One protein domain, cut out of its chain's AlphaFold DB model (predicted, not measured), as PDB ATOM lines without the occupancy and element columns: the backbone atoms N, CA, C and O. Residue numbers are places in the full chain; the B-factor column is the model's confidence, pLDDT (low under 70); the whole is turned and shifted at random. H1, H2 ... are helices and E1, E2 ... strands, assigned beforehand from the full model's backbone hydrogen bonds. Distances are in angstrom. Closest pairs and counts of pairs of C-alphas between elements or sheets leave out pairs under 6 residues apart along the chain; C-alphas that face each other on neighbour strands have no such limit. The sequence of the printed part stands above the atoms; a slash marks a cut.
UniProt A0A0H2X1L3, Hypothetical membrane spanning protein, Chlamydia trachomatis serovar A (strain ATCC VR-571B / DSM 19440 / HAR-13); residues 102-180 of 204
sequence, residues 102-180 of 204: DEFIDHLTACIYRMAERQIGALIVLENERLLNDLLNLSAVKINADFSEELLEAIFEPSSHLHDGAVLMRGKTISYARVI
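AT A GLANCE: This is residues 102 to 180 of the 204 residues of the protein "Hypothetical membrane spanning protein" of Chlamydia trachomatis serovar A (strain ATCC VR-571B / DSM 19440 / HAR-13) (UniProt A0A0H2X1L3). A twisted four-stranded sheet has H3 over one face, while H1 packs on H3 and, at the far end of the flat outline, a loop with the short H2 only grazes the sheet. The printed part has 79 residues, with three named helices and four named strands in the order H1 E1 H2 E2 H3 E3 E4 along the chain; the mixed sheet has the order E1 E3 E4 E2. The class is mixed, helices and strands; the whole is compact, with a radius of gyration of the C-alphas of 12.0 A and spans of 33 by 31 by 16 A.

IN THESE COORDINATES: Find C-alpha 102 at (50.319, 64.601, 9.170); from there H1, residues 102 to 117, runs 22.7 A. Next come E1, 124 to 126, H2, 132 to 135, and E2, 141 to 146, 15.0 A long. H3, 149 to 156, spans 10.9 A. Then E3, 166 to 170, spans 13.0 A and E4, 173 to 179, 15.1 A, ending at (42.094, 39.880, 8.995).

HOW THE PARTS SIT: In the sheet, E1 and E3 are parallel: look at N 125 and O 167, 2.8 A apart. The hairpin E3 and E4 is antiparallel, with N 168 and O 176 at 2.8 A, as are E4 and E2, with N 174 and O 145 at 2.8 A. E1, H2, E2 and E2, H3, E3 are split strand-helix-strand units, same-way strands with others between; both crossovers are right-handed. H3 is on the sheet, height 9.2 A, over E4 and along it at 5 degrees on the local plane; C-alphas 155 and 177 are closest, 7.5 A. H1 touches H3 at a steep tilt of 45 degrees, closest at C-alphas 111 and 149, 5.7 A. In H1 and H3 every O i to N i+4 pair is within hydrogen-bond range; H2 is too short for one.

THE WHOLE: C-alphas 102 and 138 are farthest apart, 33.6 A. The printed part has no cut and no long link. Confidence is under 70 at residue 102 and residues 128 to 138.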
ATOM      1  N   ASP A 102      48.860  64.583   9.365       64.50
ATOM      2  CA  ASP A 102      50.319  64.601   9.170       64.50
ATOM      3  C   ASP A 102      51.081  63.920  10.320       64.50
ATOM      4  O   ASP A 102      51.823  62.976  10.083       64.50
ATOM      5  N   GLU A 103      50.799  64.280  11.577       76.94
ATOM      6  CA  GLU A 103      51.476  63.687  12.745       76.94
ATOM      7  C   GLU A 103      51.245  62.167  12.841       76.94
ATOM      8  O   GLU A 103      52.159  61.391  13.101       76.94
ATOM      9  N   PHE A 104      50.024  61.707  12.560       81.19
ATOM     10  CA  PHE A 104      49.706  60.278  12.568       81.19
ATOM     11  C   PHE A 104      50.432  59.514  11.450       81.19
ATOM     12  O   PHE A 104      50.902  58.399  11.677       81.19
ATOM     13  N   ILE A 105      50.525  60.100  10.252       82.38
ATOM     14  CA  ILE A 105      51.262  59.507   9.131       82.38
ATOM     15  C   ILE A 105      52.759  59.439   9.442       82.38
ATOM     16  O   ILE A 105      53.384  58.422   9.129       82.38
ATOM     17  N   ASP A 106      53.318  60.454  10.098       85.00
ATOM     18  CA  ASP A 106      54.722  60.468  10.510       85.00
ATOM     19  C   ASP A 106      55.019  59.345  11.519       85.00
ATOM     20  O   ASP A 106      55.943  58.555  11.304       85.00
ATOM     21  N   HIS A 107      54.188  59.192  12.556       86.81
ATOM     22  CA  HIS A 107      54.311  58.101  13.534       86.81
ATOM     23  C   HIS A 107      54.133  56.710  12.905       86.81
ATOM     24  O   HIS A 107      54.897  55.781  13.184       86.81
ATOM     25  N   LEU A 108      53.153  56.548  12.008       87.69
ATOM     26  CA  LEU A 108      52.942  55.291  11.287       87.69
ATOM     27  C   LEU A 108      54.157  54.938  10.421       87.69
ATOM     28  O   LEU A 108      54.610  53.793  10.412       87.69
ATOM     29  N   THR A 109      54.706  55.927   9.722       87.38
ATOM     30  CA  THR A 109      55.876  55.758   8.859       87.38
ATOM     31  C   THR A 109      57.111  55.389   9.679       87.38
ATOM     32  O   THR A 109      57.805  54.433   9.327       87.38
ATOM     33  N   ALA A 110      57.356  56.070  10.802       89.19
ATOM     34  CA  ALA A 110      58.451  55.746  11.718       89.19
ATOM     35  C   ALA A 110      58.353  54.304  12.250       89.19
ATOM     36  O   ALA A 110      59.340  53.563  12.227       89.19
ATOM     37  N   CYS A 111      57.153  53.868  12.645       89.56
ATOM     38  CA  CYS A 111      56.897  52.497  13.086       89.56
ATOM     39  C   CYS A 111      57.170  51.467  11.974       89.56
ATOM     40  O   CYS A 111      57.811  50.443  12.219       89.56
ATOM     41  N   ILE A 112      56.735  51.737  10.738       89.94
ATOM     42  CA  ILE A 112      56.986  50.852   9.589       89.94
ATOM     43  C   ILE A 112      58.487  50.737   9.302       89.94
ATOM     44  O   ILE A 112      58.971  49.626   9.080       89.94
ATOM     45  N   TYR A 113      59.239  51.842   9.356       90.06
ATOM     46  CA  TYR A 113      60.697  51.806   9.191       90.06
ATOM     47  C   TYR A 113      61.372  50.942  10.263       90.06
ATOM     48  O   TYR A 113      62.188  50.083   9.924       90.06
ATOM     49  N   ARG A 114      60.981  51.085  11.535       90.38
ATOM     50  CA  ARG A 114      61.504  50.256  12.635       90.38
ATOM     51  C   ARG A 114      61.202  48.765  12.447       90.38
ATOM     52  O   ARG A 114      62.065  47.925  12.704       90.38
ATOM     53  N   MET A 115      60.004  48.421  11.972       88.88
ATOM     54  CA  MET A 115      59.640  47.033  11.657       88.88
ATOM     55  C   MET A 115      60.438  46.489  10.463       88.88
ATOM     56  O   MET A 115      60.896  45.346  10.504       88.88
ATOM     57  N   ALA A 116      60.666  47.310   9.434       89.62
ATOM     58  CA  ALA A 116      61.456  46.937   8.263       89.62
ATOM     59  C   ALA A 116      62.931  46.669   8.613       89.62
ATOM     60  O   ALA A 116      63.491  45.675   8.149       89.62
ATOM     61  N   GLU A 117      63.543  47.490   9.477       89.81
ATOM     62  CA  GLU A 117      64.904  47.260   9.993       89.81
ATOM     63  C   GLU A 117      65.025  45.924  10.739       89.81
ATOM     64  O   GLU A 117      66.036  45.229  10.624       89.81
ATOM     65  N   ARG A 118      63.971  45.534  11.463       88.62
ATOM     66  CA  ARG A 118      63.877  44.250  12.177       88.62
ATOM     67  C   ARG A 118      63.422  43.083  11.295       88.62
ATOM     68  O   ARG A 118      63.272  41.977  11.806       88.62
ATOM     69  N   GLN A 119      63.215  43.307   9.995       87.69
ATOM     70  CA  GLN A 119      62.706  42.316   9.037       87.69
ATOM     71  C   GLN A 119      61.341  41.717   9.428       87.69
ATOM     72  O   GLN A 119      61.049  40.558   9.132       87.69
ATOM     73  N   ILE A 120      60.488  42.511  10.076       87.06
ATOM     74  CA  ILE A 120      59.131  42.115  10.460       87.06
ATOM     75  C   ILE A 120      58.173  42.467   9.316       87.06
ATOM     76  O   ILE A 120      58.059  43.625   8.911       87.06
ATOM     77  N   GLY A 121      57.478  41.460   8.784       83.88
ATOM     78  CA  GLY A 121      56.453  41.654   7.761       83.88
ATOM     79  C   GLY A 121      55.166  42.202   8.372       83.88
ATOM     80  O   GLY A 121      54.545  41.528   9.188       83.88
ATOM     81  N   ALA A 122      54.747  43.394   7.950       86.88
ATOM     82  CA  ALA A 122      53.511  44.023   8.400       86.88
ATOM     83  C   ALA A 122      52.549  44.242   7.226       86.88
ATOM     84  O   ALA A 122      52.947  44.719   6.161       86.88
ATOM     85  N   LEU A 123      51.273  43.910   7.430       87.94
ATOM     86  CA  LEU A 123      50.212  44.122   6.450       87.94
ATOM     87  C   LEU A 123      49.115  44.988   7.065       87.94
ATOM     88  O   LEU A 123      48.342  44.536   7.908       87.94
ATOM     89  N   ILE A 124      49.056  46.246   6.643       86.81
ATOM     90  CA  ILE A 124      48.170  47.258   7.220       86.81
ATOM     91  C   ILE A 124      47.177  47.701   6.148       86.81
ATOM     92  O   ILE A 124      47.567  48.093   5.049       86.81
ATOM     93  N   VAL A 125      45.890  47.637   6.472       84.38
ATOM     94  CA  VAL A 125      44.784  48.040   5.605       84.38
ATOM     95  C   VAL A 125      44.141  49.281   6.201       84.38
ATOM     96  O   VAL A 125      43.616  49.248   7.311       84.38
ATOM     97  N   LEU A 126      44.177  50.377   5.449       81.81
ATOM     98  CA  LEU A 126      43.540  51.640   5.808       81.81
ATOM     99  C   LEU A 126      42.152  51.696   5.166       81.81
ATOM    100  O   LEU A 126      42.019  51.658   3.943       81.81
ATOM    101  N   GLU A 127      41.111  51.767   5.990       75.00
ATOM    102  CA  GLU A 127      39.735  51.895   5.515       75.00
ATOM    103  C   GLU A 127      39.476  53.321   5.021       75.00
ATOM    104  O   GLU A 127      39.620  54.277   5.782       75.00
ATOM    105  N   ASN A 128      39.102  53.457   3.745       66.44
ATOM    106  CA  ASN A 128      38.817  54.752   3.125       66.44
ATOM    107  C   ASN A 128      37.313  55.083   3.162       66.44
ATOM    108  O   ASN A 128      36.881  55.916   3.949       66.44
ATOM    109  N   GLU A 129      36.496  54.412   2.338       53.47
ATOM    110  CA  GLU A 129      35.090  54.821   2.131       53.47
ATOM    111  C   GLU A 129      34.052  53.699   2.249       53.47
ATOM    112  O   GLU A 129      32.870  53.959   2.487       53.47
ATOM    113  N   ARG A 130      34.454  52.439   2.057       54.41
ATOM    114  CA  ARG A 130      33.549  51.298   2.202       54.41
ATOM    115  C   ARG A 130      33.713  50.710   3.585       54.41
ATOM    116  O   ARG A 130      34.828  50.374   3.959       54.41
ATOM    117  N   LEU A 131      32.577  50.513   4.256       56.00
ATOM    118  CA  LEU A 131      32.488  49.701   5.459       56.00
ATOM    119  C   LEU A 131      33.076  48.325   5.132       56.00
ATOM    120  O   LEU A 131      32.416  47.505   4.493       56.00
ATOM    121  N   LEU A 132      34.317  48.071   5.542       62.34
ATOM    122  CA  LEU A 132      35.040  46.835   5.215       62.34
ATOM    123  C   LEU A 132      34.560  45.652   6.073       62.34
ATOM    124  O   LEU A 132      35.288  44.696   6.324       62.34
ATOM    125  N   ASN A 133      33.313  45.731   6.542       65.06
ATOM    126  CA  ASN A 133      32.676  44.735   7.385       65.06
ATOM    127  C   ASN A 133      32.508  43.403   6.653       65.06
ATOM    128  O   ASN A 133      32.570  42.360   7.291       65.06
ATOM    129  N   ASP A 134      32.366  43.434   5.327       64.00
ATOM    130  CA  ASP A 134      32.254  42.224   4.513       64.00
ATOM    131  C   ASP A 134      33.589  41.460   4.403       64.00
ATOM    132  O   ASP A 134      33.587  40.280   4.062       64.00
ATOM    133  N   LEU A 135      34.729  42.097   4.717       63.59
ATOM    134  CA  LEU A 135      36.040  41.428   4.796       63.59
ATOM    135  C   LEU A 135      36.335  40.849   6.188       63.59
ATOM    136  O   LEU A 135      37.374  40.214   6.388       63.59
ATOM    137  N   LEU A 136      35.449  41.063   7.165       68.81
ATOM    138  CA  LEU A 136      35.613  40.518   8.506       68.81
ATOM    139  C   LEU A 136      35.286  39.026   8.495       68.81
ATOM    140  O   LEU A 136      34.140  38.601   8.624       68.81
ATOM    141  N   ASN A 137      36.332  38.219   8.351       65.69
ATOM    142  CA  ASN A 137      36.247  36.775   8.512       65.69
ATOM    143  C   ASN A 137      36.034  36.393   9.985       65.69
ATOM    144  O   ASN A 137      36.417  37.130  10.892       65.69
ATOM    145  N   LEU A 138      35.514  35.183  10.228       65.88
ATOM    146  CA  LEU A 138      35.320  34.606  11.573       65.88
ATOM    147  C   LEU A 138      36.592  34.615  12.444       65.88
ATOM    148  O   LEU A 138      36.501  34.569  13.665       65.88
ATOM    149  N   SER A 139      37.774  34.656  11.824       72.25
ATOM    150  CA  SER A 139      39.076  34.647  12.500       72.25
ATOM    151  C   SER A 139      39.606  36.035  12.882       72.25
ATOM    152  O   SER A 139      40.619  36.107  13.577       72.25
ATOM    153  N   ALA A 140      38.956  37.119  12.442       82.06
ATOM    154  CA  ALA A 140      39.382  38.480  12.754       82.06
ATOM    155  C   ALA A 140      39.148  38.799  14.239       82.06
ATOM    156  O   ALA A 140      38.056  38.594  14.774       82.06
ATOM    157  N   VAL A 141      40.168  39.344  14.903       86.25
ATOM    158  CA  VAL A 141      40.099  39.727  16.318       86.25
ATOM    159  C   VAL A 141      39.811  41.217  16.411       86.25
ATOM    160  O   VAL A 141      40.565  42.039  15.898       86.25
ATOM    161  N   LYS A 142      38.708  41.572  17.071       88.44
ATOM    162  CA  LYS A 142      38.335  42.965  17.322       88.44
ATOM    163  C   LYS A 142      39.210  43.545  18.435       88.44
ATOM    164  O   LYS A 142      39.218  42.998  19.535       88.44
ATOM    165  N   ILE A 143      39.902  44.645  18.152       88.56
ATOM    166  CA  ILE A 143      40.774  45.342  19.111       88.56
ATOM    167  C   ILE A 143      40.121  46.652  19.554       88.56
ATOM    168  O   ILE A 143      39.962  46.870  20.751       88.56
ATOM    169  N   ASN A 144      39.680  47.484  18.604       88.81
ATOM    170  CA  ASN A 144      39.106  48.810  18.867       88.81
ATOM    171  C   ASN A 144      39.949  49.657  19.842       88.81
ATOM    172  O   ASN A 144      39.422  50.209  20.807       88.81
ATOM    173  N   ALA A 145      41.250  49.747  19.587       89.69
ATOM    174  CA  ALA A 145      42.163  50.577  20.367       89.69
ATOM    175  C   ALA A 145      42.647  51.769  19.538       89.69
ATOM    176  O   ALA A 145      42.694  51.698  18.307       89.69
ATOM    177  N   ASP A 146      43.021  52.854  20.208       89.19
ATOM    178  CA  ASP A 146      43.707  53.967  19.557       89.19
ATOM    179  C   ASP A 146      45.090  53.522  19.070       89.19
ATOM    180  O   ASP A 146      45.730  52.645  19.657       89.19
ATOM    181  N   PHE A 147      45.543  54.099  17.959       87.62
ATOM    182  CA  PHE A 147      46.864  53.814  17.423       87.62
ATOM    183  C   PHE A 147      47.961  54.282  18.385       87.62
ATOM    184  O   PHE A 147      47.992  55.440  18.798       87.62
ATOM    185  N   SER A 148      48.891  53.378  18.671       89.50
ATOM    186  CA  SER A 148      50.188  53.668  19.272       89.50
ATOM    187  C   SER A 148      51.231  52.822  18.541       89.50
ATOM    188  O   SER A 148      50.921  51.720  18.070       89.50
ATOM    189  N   GLU A 149      52.449  53.346  18.414       89.38
ATOM    190  CA  GLU A 149      53.549  52.642  17.746       89.38
ATOM    191  C   GLU A 149      53.826  51.298  18.428       89.38
ATOM    192  O   GLU A 149      53.965  50.271  17.769       89.38
ATOM    193  N   GLU A 150      53.811  51.283  19.760       89.50
ATOM    194  CA  GLU A 150      54.048  50.095  20.576       89.50
ATOM    195  C   GLU A 150      52.971  49.030  20.359       89.50
ATOM    196  O   GLU A 150      53.275  47.838  20.300       89.50
ATOM    197  N   LEU A 151      51.709  49.450  20.219       90.44
ATOM    198  CA  LEU A 151      50.607  48.529  19.959       90.44
ATOM    199  C   LEU A 151      50.731  47.894  18.571       90.44
ATOM    200  O   LEU A 151      50.500  46.693  18.428       90.44
ATOM    201  N   LEU A 152      51.097  48.681  17.557       89.62
ATOM    202  CA  LEU A 152      51.255  48.169  16.199       89.62
ATOM    203  C   LEU A 152      52.423  47.176  16.114       89.62
ATOM    204  O   LEU A 152      52.263  46.097  15.542       89.62
ATOM    205  N   GLU A 153      53.552  47.491  16.748       88.88
ATOM    206  CA  GLU A 153      54.690  46.572  16.843       88.88
ATOM    207  C   GLU A 153      54.334  45.287  17.590       88.88
ATOM    208  O   GLU A 153      54.658  44.199  17.120       88.88
ATOM    209  N   ALA A 154      53.607  45.378  18.707       89.00
ATOM    210  CA  ALA A 154      53.191  44.205  19.474       89.00
ATOM    211  C   ALA A 154      52.243  43.278  18.691       89.00
ATOM    212  O   ALA A 154      52.227  42.063  18.916       89.00
ATOM    213  N   ILE A 155      51.442  43.827  17.774       89.88
ATOM    214  CA  ILE A 155      50.573  43.029  16.904       89.88
ATOM    215  C   ILE A 155      51.401  42.250  15.874       89.88
ATOM    216  O   ILE A 155      51.115  41.073  15.658       89.88
ATOM    217  N   PHE A 156      52.412  42.885  15.271       90.00
ATOM    218  CA  PHE A 156      53.254  42.276  14.233       90.00
ATOM    219  C   PHE A 156      54.487  41.536  14.766       90.00
ATOM    220  O   PHE A 156      55.206  40.913  13.988       90.00
ATOM    221  N   GLU A 157      54.725  41.553  16.076       89.25
ATOM    222  CA  GLU A 157      55.783  40.771  16.706       89.25
ATOM    223  C   GLU A 157      55.623  39.275  16.348       89.25
ATOM    224  O   GLU A 157      54.557  38.702  16.601       89.25
ATOM    225  N   PRO A 158      56.661  38.593  15.820       82.25
ATOM    226  CA  PRO A 158      56.568  37.192  15.390       82.25
ATOM    227  C   PRO A 158      56.120  36.204  16.479       82.25
ATOM    228  O   PRO A 158      55.642  35.112  16.181       82.25
ATOM    229  N   SER A 159      56.277  36.572  17.753       82.12
ATOM    230  CA  SER A 159      55.822  35.771  18.898       82.12
ATOM    231  C   SER A 159      54.318  35.897  19.193       82.12
ATOM    232  O   SER A 159      53.765  35.079  19.930       82.12
ATOM    233  N   SER A 160      53.639  36.898  18.627       83.56
ATOM    234  CA  SER A 160      52.220  37.184  18.857       83.56
ATOM    235  C   SER A 160      51.321  36.331  17.964       83.56
ATOM    236  O   SER A 160      51.574  36.186  16.780       83.56
ATOM    237  N   HIS A 161      50.189  35.827  18.459       81.94
ATOM    238  CA  HIS A 161      49.221  35.106  17.612       81.94
ATOM    239  C   HIS A 161      48.452  36.012  16.627       81.94
ATOM    240  O   HIS A 161      47.666  35.512  15.819       81.94
ATOM    241  N   LEU A 162      48.629  37.334  16.719       83.81
ATOM    242  CA  LEU A 162      47.926  38.320  15.894       83.81
ATOM    243  C   LEU A 162      48.686  38.713  14.618       83.81
ATOM    244  O   LEU A 162      48.070  39.322  13.745       83.81
ATOM    245  N   HIS A 163      49.967  38.341  14.492       82.12
ATOM    246  CA  HIS A 163      50.816  38.755  13.367       82.12
ATOM    247  C   HIS A 163      50.437  38.080  12.036       82.12
ATOM    248  O   HIS A 163      50.763  38.589  10.968       82.12
ATOM    249  N   ASP A 164      49.737  36.943  12.090       75.94
ATOM    250  CA  ASP A 164      49.351  36.154  10.917       75.94
ATOM    251  C   ASP A 164      48.056  36.697  10.283       75.94
ATOM    252  O   ASP A 164      46.961  36.140  10.424       75.94
ATOM    253  N   GLY A 165      48.168  37.866   9.650       83.38
ATOM    254  CA  GLY A 165      47.088  38.499   8.898       83.38
ATOM    255  C   GLY A 165      47.232  40.013   8.772       83.38
ATOM    256  O   GLY A 165      48.216  40.612   9.198       83.38
ATOM    257  N   ALA A 166      46.221  40.644   8.174       87.31
ATOM    258  CA  ALA A 166      46.169  42.091   8.042       87.31
ATOM    259  C   ALA A 166      45.587  42.764   9.294       87.31
ATOM    260  O   ALA A 166      44.677  42.236   9.945       87.31
ATOM    261  N   VAL A 167      46.071  43.967   9.588       89.00
ATOM    262  CA  VAL A 167      45.477  44.882  10.568       89.00
ATOM    263  C   VAL A 167      44.599  45.891   9.837       89.00
ATOM    264  O   VAL A 167      45.058  46.546   8.906       89.00
ATOM    265  N   LEU A 168      43.342  46.024  10.261       87.19
ATOM    266  CA  LEU A 168      42.391  46.994   9.719       87.19
ATOM    267  C   LEU A 168      42.356  48.250  10.594       87.19
ATOM    268  O   LEU A 168      41.933  48.202  11.756       87.19
ATOM    269  N   MET A 169      42.748  49.375  10.007       85.62
ATOM    270  CA  MET A 169      42.740  50.690  10.637       85.62
ATOM    271  C   MET A 169      41.601  51.555  10.097       85.62
ATOM    272  O   MET A 169      41.427  51.693   8.885       85.62
ATOM    273  N   ARG A 170      40.847  52.172  11.013       82.50
ATOM    274  CA  ARG A 170      39.792  53.155  10.725       82.50
ATOM    275  C   ARG A 170      40.215  54.503  11.283       82.50
ATOM    276  O   ARG A 170      40.144  54.731  12.494       82.50
ATOM    277  N   GLY A 171      40.690  55.387  10.409       79.94
ATOM    278  CA  GLY A 171      41.283  56.656  10.829       79.94
ATOM    279  C   GLY A 171      42.461  56.426  11.784       79.94
ATOM    280  O   GLY A 171      43.442  55.798  11.402       79.94
ATOM    281  N   LYS A 172      42.342  56.898  13.032       82.25
ATOM    282  CA  LYS A 172      43.370  56.773  14.088       82.25
ATOM    283  C   LYS A 172      43.196  55.552  15.004       82.25
ATOM    284  O   LYS A 172      43.909  55.432  15.993       82.25
ATOM    285  N   THR A 173      42.251  54.660  14.705       85.00
ATOM    286  CA  THR A 173      41.946  53.496  15.556       85.00
ATOM    287  C   THR A 173      42.273  52.181  14.855       85.00
ATOM    288  O   THR A 173      41.948  51.979  13.681       85.00
ATOM    289  N   ILE A 174      42.885  51.258  15.591       89.31
ATOM    290  CA  ILE A 174      43.088  49.867  15.188       89.31
ATOM    291  C   ILE A 174      41.801  49.106  15.507       89.31
ATOM    292  O   ILE A 174      41.499  48.805  16.664       89.31
ATOM    293  N   SER A 175      41.008  48.814  14.477       87.50
ATOM    294  CA  SER A 175      39.692  48.190  14.653       87.50
ATOM    295  C   SER A 175      39.795  46.671  14.781       87.50
ATOM    296  O   SER A 175      39.237  46.091  15.717       87.50
ATOM    297  N   TYR A 176      40.541  46.025  13.881       88.56
ATOM    298  CA  TYR A 176      40.691  44.566  13.848       88.56
ATOM    299  C   TYR A 176      42.131  44.156  13.529       88.56
ATOM    300  O   TYR A 176      42.815  44.840  12.773       88.56
ATOM    301  N   ALA A 177      42.562  43.013  14.054       88.50
ATOM    302  CA  ALA A 177      43.793  42.323  13.668       88.50
ATOM    303  C   ALA A 177      43.479  40.909  13.162       88.50
ATOM    304  O   ALA A 177      42.365  40.408  13.353       88.50
ATOM    305  N   ARG A 178      44.465  40.257  12.531       87.62
ATOM    306  CA  ARG A 178      44.327  38.905  11.966       87.62
ATOM    307  C   ARG A 178      43.232  38.803  10.889       87.62
ATOM    308  O   ARG A 178      42.522  37.802  10.774       87.62
ATOM    309  N   VAL A 179      43.052  39.864  10.104       84.19
ATOM    310  CA  VAL A 179      42.094  39.880   8.995       84.19
ATOM    311  C   VAL A 179      42.712  39.148   7.807       84.19
ATOM    312  O   VAL A 179      43.729  39.569   7.261       84.19
ATOM    313  N   ILE A 180      42.103  38.037   7.398       81.88
ATOM    314  CA  ILE A 180      42.509  37.327   6.180       81.88
ATOM    315  C   ILE A 180      41.943  38.088   4.981       81.88
ATOM    316  O   ILE A 180      40.730  38.261   4.878       81.88
TER     317      ILE A 180